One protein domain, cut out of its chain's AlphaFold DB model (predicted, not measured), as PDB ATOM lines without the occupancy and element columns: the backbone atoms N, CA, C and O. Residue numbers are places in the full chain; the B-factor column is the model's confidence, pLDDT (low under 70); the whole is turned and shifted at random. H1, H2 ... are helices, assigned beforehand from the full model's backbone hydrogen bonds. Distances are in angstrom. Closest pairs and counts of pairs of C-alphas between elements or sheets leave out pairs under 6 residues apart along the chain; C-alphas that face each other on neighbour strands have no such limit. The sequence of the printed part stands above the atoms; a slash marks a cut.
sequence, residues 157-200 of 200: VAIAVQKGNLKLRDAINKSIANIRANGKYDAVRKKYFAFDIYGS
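This is residues 157 to 200 of the 200 residues of the protein "Transporter substrate-binding domain-containing protein" of Paraburkholderia sp. G-4-1-8 (UniProt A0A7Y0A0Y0). One long helix, H1, makes the base of a loose, elongated frame; at its last residues the chain turns a corner into the short helix H2, and the two make an L. The unnamed residues 157 to 165 run along one side of H1 and turn into its first residues, the unnamed residues 190 to 200 loop back past H2, and residues 162 to 168, of which 166 to 168 belong to H1, stick out at one end. The printed part has 44 residues with two named helices, H1 then H2, and no named strand; the class is all helix. The whole is loose, with a radius of gyration of the C-alphas of 12.2 A and spans of 36 by 19 by 16 A.

H1 holds residues 166 to 181 and measures 22.4 A from C-alpha 166 at (5.520, 6.608, 26.984) to C-alpha 181 at (-12.824, 18.047, 21.284). H2 holds residues 184 to 189, 8.6 A from first to last C-alpha, and ends with C-alpha 189 at (-11.951, 26.504, 32.320).

A tight link of 2 residues joins H1 to H2. The two helices are close but not clearly touching, with 2 pairs of C-alphas within 8 A. Their closest C-alphas are those of Ile 179 and Tyr 185, 5.4 A apart. Their lines stand at 83 degrees, about perpendicular. In H1 and H2 every O i to N i+4 pair is within hydrogen-bond range.

The C-alphas of Gly 164 and Ala 194 are the two farthest apart, 36.1 A, while those of Val 157 and Ser 200, the first and last printed, are 11.5 A apart. The printed part has no cut and ends at the chain's last residue. The mean pLDDT of the printed part is 91.8; residue 200 alone is under 70.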
ATOM      1  N   VAL A 157       2.748  25.287  28.802       80.81
ATOM      2  CA  VAL A 157       2.369  24.514  29.991       80.81
ATOM      3  C   VAL A 157       2.179  23.045  29.602       80.81
ATOM      4  O   VAL A 157       1.442  22.726  28.667       80.81
ATOM      5  N   ALA A 158       2.838  22.135  30.319       86.94
ATOM      6  CA  ALA A 158       2.787  20.702  30.045       86.94
ATOM      7  C   ALA A 158       2.664  19.873  31.327       86.94
ATOM      8  O   ALA A 158       3.136  20.259  32.395       86.94
ATOM      9  N   ILE A 159       2.057  18.689  31.204       90.75
ATOM     10  CA  ILE A 159       2.021  17.697  32.281       90.75
ATOM     11  C   ILE A 159       3.283  16.841  32.185       90.75
ATOM     12  O   ILE A 159       3.467  16.095  31.220       90.75
ATOM     13  N   ALA A 160       4.142  16.932  33.197       92.25
ATOM     14  CA  ALA A 160       5.327  16.095  33.290       92.25
ATOM     15  C   ALA A 160       4.948  14.646  33.639       92.25
ATOM     16  O   ALA A 160       4.141  14.386  34.530       92.25
ATOM     17  N   VAL A 161       5.577  13.693  32.954       95.31
ATOM     18  CA  VAL A 161       5.519  12.265  33.289       95.31
ATOM     19  C   VAL A 161       6.930  11.734  33.498       95.31
ATOM     20  O   VAL A 161       7.900  12.303  32.992       95.31
ATOM     21  N   GLN A 162       7.058  10.621  34.222       96.06
ATOM     22  CA  GLN A 162       8.354   9.979  34.430       96.06
ATOM     23  C   GLN A 162       9.022   9.633  33.091       96.06
ATOM     24  O   GLN A 162       8.383   9.112  32.170       96.06
ATOM     25  N   LYS A 163      10.331   9.895  33.000       93.38
ATOM     26  CA  LYS A 163      11.138   9.599  31.812       93.38
ATOM     27  C   LYS A 163      10.980   8.123  31.415       93.38
ATOM     28  O   LYS A 163      11.121   7.238  32.251       93.38
ATOM     29  N   GLY A 164      10.665   7.872  30.144       95.56
ATOM     30  CA  GLY A 164      10.436   6.525  29.600       95.56
ATOM     31  C   GLY A 164       9.003   5.991  29.733       95.56
ATOM     32  O   GLY A 164       8.669   5.016  29.063       95.56
ATOM     33  N   ASN A 165       8.115   6.633  30.501       97.06
ATOM     34  CA  ASN A 165       6.714   6.207  30.614       97.06
ATOM     35  C   ASN A 165       5.863   6.709  29.430       97.06
ATOM     36  O   ASN A 165       4.965   7.544  29.571       97.06
ATOM     37  N   LEU A 166       6.168   6.195  28.235       96.69
ATOM     38  CA  LEU A 166       5.520   6.608  26.984       96.69
ATOM     39  C   LEU A 166       4.027   6.262  26.973       96.69
ATOM     40  O   LEU A 166       3.218   7.042  26.483       96.69
ATOM     41  N   LYS A 167       3.642   5.144  27.598       96.81
ATOM     42  CA  LYS A 167       2.240   4.725  27.696       96.81
ATOM     43  C   LYS A 167       1.388   5.750  28.450       96.81
ATOM     44  O   LYS A 167       0.299   6.082  27.990       96.81
ATOM     45  N   LEU A 168       1.874   6.258  29.589       96.88
ATOM     46  CA  LEU A 168       1.159   7.282  30.355       96.88
ATOM     47  C   LEU A 168       1.126   8.615  29.605       96.88
ATOM     48  O   LEU A 168       0.065   9.229  29.527       96.88
ATOM     49  N   ARG A 169       2.255   9.026  29.010       97.19
ATOM     50  CA  ARG A 169       2.326  10.220  28.155       97.19
ATOM     51  C   ARG A 169       1.244  10.185  27.075       97.19
ATOM     52  O   ARG A 169       0.475  11.132  26.938       97.19
ATOM     53  N   ASP A 170       1.168   9.084  26.333       97.38
ATOM     54  CA  ASP A 170       0.272   8.954  25.183       97.38
ATOM     55  C   ASP A 170      -1.194   8.874  25.618       97.38
ATOM     56  O   ASP A 170      -2.066   9.479  24.991       97.38
ATOM     57  N   ALA A 171      -1.474   8.201  26.738       97.69
ATOM     58  CA  ALA A 171      -2.806   8.171  27.331       97.69
ATOM     59  C   ALA A 171      -3.269   9.562  27.805       97.69
ATOM     60  O   ALA A 171      -4.418   9.940  27.551       97.69
ATOM     61  N   ILE A 172      -2.389  10.339  28.450       97.19
ATOM     62  CA  ILE A 172      -2.672  11.721  28.869       97.19
ATOM     63  C   ILE A 172      -2.904  12.605  27.642       97.19
ATOM     64  O   ILE A 172      -3.933  13.273  27.576       97.19
ATOM     65  N   ASN A 173      -2.026  12.549  26.636       96.44
ATOM     66  CA  ASN A 173      -2.167  13.324  25.399       96.44
ATOM     67  C   ASN A 173      -3.498  13.037  24.691       96.44
ATOM     68  O   ASN A 173      -4.234  13.964  24.349       96.44
ATOM     69  N   LYS A 174      -3.854  11.755  24.534       97.25
ATOM     70  CA  LYS A 174      -5.142  11.353  23.951       97.25
ATOM     71  C   LYS A 174      -6.323  11.870  24.775       97.25
ATOM     72  O   LYS A 174      -7.324  12.308  24.216       97.25
ATOM     73  N   SER A 175      -6.208  11.841  26.100       97.06
ATOM     74  CA  SER A 175      -7.261  12.329  26.993       97.06
ATOM     75  C   SER A 175      -7.431  13.846  26.904       97.06
ATOM     76  O   SER A 175      -8.566  14.308  26.832       97.06
ATOM     77  N   ILE A 176      -6.335  14.609  26.840       95.00
ATOM     78  CA  ILE A 176      -6.355  16.066  26.639       95.00
ATOM     79  C   ILE A 176      -7.042  16.410  25.310       95.00
ATOM     80  O   ILE A 176      -7.948  17.243  25.291       95.00
ATOM     81  N   ALA A 177      -6.683  15.723  24.220       95.12
ATOM     82  CA  ALA A 177      -7.325  15.915  22.920       95.12
ATOM     83  C   ALA A 177      -8.839  15.647  22.986       95.12
ATOM     84  O   ALA A 177      -9.638  16.454  22.513       95.12
ATOM     85  N   ASN A 178      -9.245  14.563  23.652       97.25
ATOM     86  CA  ASN A 178     -10.656  14.214  23.806       97.25
ATOM     87  C   ASN A 178     -11.441  15.260  24.615       97.25
ATOM     88  O   ASN A 178     -12.543  15.621  24.208       97.25
ATOM     89  N   ILE A 179     -10.909  15.747  25.747       96.94
ATOM     90  CA  ILE A 179     -11.621  16.739  26.579       96.94
ATOM     91  C   ILE A 179     -11.705  18.118  25.921       96.94
ATOM     92  O   ILE A 179     -12.612  18.887  26.238       96.94
ATOM     93  N   ARG A 180     -10.769  18.439  25.022       94.38
ATOM     94  CA  ARG A 180     -10.852  19.636  24.184       94.38
ATOM     95  C   ARG A 180     -11.915  19.449  23.102       94.38
ATOM     96  O   ARG A 180     -12.831  20.258  23.021       94.38
ATOM     97  N   ALA A 181     -11.875  18.338  22.362       95.75
ATOM     98  CA  ALA A 181     -12.824  18.047  21.284       95.75
ATOM     99  C   ALA A 181     -14.286  17.967  21.754       95.75
ATOM    100  O   ALA A 181     -15.191  18.377  21.034       95.75
ATOM    101  N   ASN A 182     -14.533  17.456  22.964       96.25
ATOM    102  CA  ASN A 182     -15.885  17.333  23.513       96.25
ATOM    103  C   ASN A 182     -16.333  18.532  24.374       96.25
ATOM    104  O   ASN A 182     -17.380  18.456  25.016       96.25
ATOM    105  N   GLY A 183     -15.546  19.615  24.435       95.62
ATOM    106  CA  GLY A 183     -15.887  20.840  25.168       95.62
ATOM    107  C   GLY A 183     -15.810  20.742  26.698       95.62
ATOM    108  O   GLY A 183     -16.103  21.716  27.396       95.62
ATOM    109  N   LYS A 184     -15.392  19.601  27.264       96.50
ATOM    110  CA  LYS A 184     -15.239  19.449  28.720       96.50
ATOM    111  C   LYS A 184     -14.162  20.378  29.277       96.50
ATOM    112  O   LYS A 184     -14.345  20.912  30.370       96.50
ATOM    113  N   TYR A 185     -13.071  20.587  28.537       94.75
ATOM    114  CA  TYR A 185     -12.049  21.570  28.900       94.75
ATOM    115  C   TYR A 185     -12.671  22.959  29.065       94.75
ATOM    116  O   TYR A 185     -12.541  23.568  30.125       94.75
ATOM    117  N   ASP A 186     -13.439  23.409  28.073       94.06
ATOM    118  CA  ASP A 186     -14.103  24.708  28.110       94.06
ATOM    119  C   ASP A 186     -15.062  24.847  29.284       94.06
ATOM    120  O   ASP A 186     -15.049  25.870  29.967       94.06
ATOM    121  N   ALA A 187     -15.861  23.813  29.549       95.50
ATOM    122  CA  ALA A 187     -16.790  23.800  30.671       95.50
ATOM    123  C   ALA A 187     -16.083  23.916  32.034       95.50
ATOM    124  O   ALA A 187     -16.634  24.516  32.956       95.50
ATOM    125  N   VAL A 188     -14.878  23.353  32.181       94.56
ATOM    126  CA  VAL A 188     -14.070  23.484  33.406       94.56
ATOM    127  C   VAL A 188     -13.402  24.852  33.464       94.56
ATOM    128  O   VAL A 188     -13.552  25.559  34.458       94.56
ATOM    129  N   ARG A 189     -12.709  25.251  32.397       92.62
ATOM    130  CA  ARG A 189     -11.951  26.504  32.320       92.62
ATOM    131  C   ARG A 189     -12.842  27.724  32.546       92.62
ATOM    132  O   ARG A 189     -12.461  28.582  33.333       92.62
ATOM    133  N   LYS A 190     -14.054  27.764  31.974       93.81
ATOM    134  CA  LYS A 190     -15.016  28.877  32.146       93.81
ATOM    135  C   LYS A 190     -15.451  29.118  33.594       93.81
ATOM    136  O   LYS A 190     -15.983  30.183  33.885       93.81
ATOM    137  N   LYS A 191     -15.244  28.159  34.504       92.81
ATOM    138  CA  LYS A 191     -15.514  28.354  35.938       92.81
ATOM    139  C   LYS A 191     -14.478  29.247  36.621       92.81
ATOM    140  O   LYS A 191     -14.776  29.791  37.677       92.81
ATOM    141  N   TYR A 192     -13.283  29.358  36.043       85.31
ATOM    142  CA  TYR A 192     -12.131  30.012  36.666       85.31
ATOM    143  C   TYR A 192     -11.582  31.165  35.825       85.31
ATOM    144  O   TYR A 192     -11.182  32.182  36.379       85.31
ATOM    145  N   PHE A 193     -11.582  31.028  34.497       84.19
ATOM    146  CA  PHE A 193     -10.941  31.969  33.581       84.19
ATOM    147  C   PHE A 193     -11.879  32.364  32.439       84.19
ATOM    148  O   PHE A 193     -12.568  31.525  31.851       84.19
ATOM    149  N   ALA A 194     -11.874  33.654  32.095       83.69
ATOM    150  CA  ALA A 194     -12.661  34.199  30.989       83.69
ATOM    151  C   ALA A 194     -12.047  33.905  29.603       83.69
ATOM    152  O   ALA A 194     -12.751  33.928  28.596       83.69
ATOM    153  N   PHE A 195     -10.756  33.576  29.549       84.12
ATOM    154  CA  PHE A 195      -9.976  33.301  28.338       84.12
ATOM    155  C   PHE A 195      -9.343  31.902  28.404       84.12
ATOM    156  O   PHE A 195      -9.346  31.272  29.463       84.12
ATOM    157  N   ASP A 196      -8.860  31.377  27.273       84.25
ATOM    158  CA  ASP A 196      -8.160  30.086  27.237       84.25
ATOM    159  C   ASP A 196      -6.744  30.237  27.809       84.25
ATOM    160  O   ASP A 196      -5.842  30.749  27.152       84.25
ATOM    161  N   ILE A 197      -6.575  29.798  29.055       83.44
ATOM    162  CA  ILE A 197      -5.321  29.909  29.806       83.44
ATOM    163  C   ILE A 197      -4.224  28.952  29.321       83.44
ATOM    164  O   ILE A 197      -3.055  29.156  29.631       83.44
ATOM    165  N   TYR A 198      -4.570  27.896  28.578       83.12
ATOM    166  CA  TYR A 198      -3.591  26.905  28.109       83.12
ATOM    167  C   TYR A 198      -3.464  26.866  26.585       83.12
ATOM    168  O   TYR A 198      -2.861  25.930  26.056       83.12
ATOM    169  N   GLY A 199      -4.018  27.866  25.896       75.88
ATOM    170  CA  GLY A 199      -3.974  28.000  24.444       75.88
ATOM    171  C   GLY A 199      -4.704  26.883  23.692       75.88
ATOM    172  O   GLY A 199      -5.267  25.955  24.283       75.88
ATOM    173  N   SER A 200      -4.680  26.990  22.363       55.81
ATOM    174  CA  SER A 200      -5.212  25.998  21.417       55.81
ATOM    175  C   SER A 200      -4.259  24.831  21.192       55.81
ATOM    176  O   SER A 200      -3.077  25.116  20.890       55.81
TER     177      SER A 200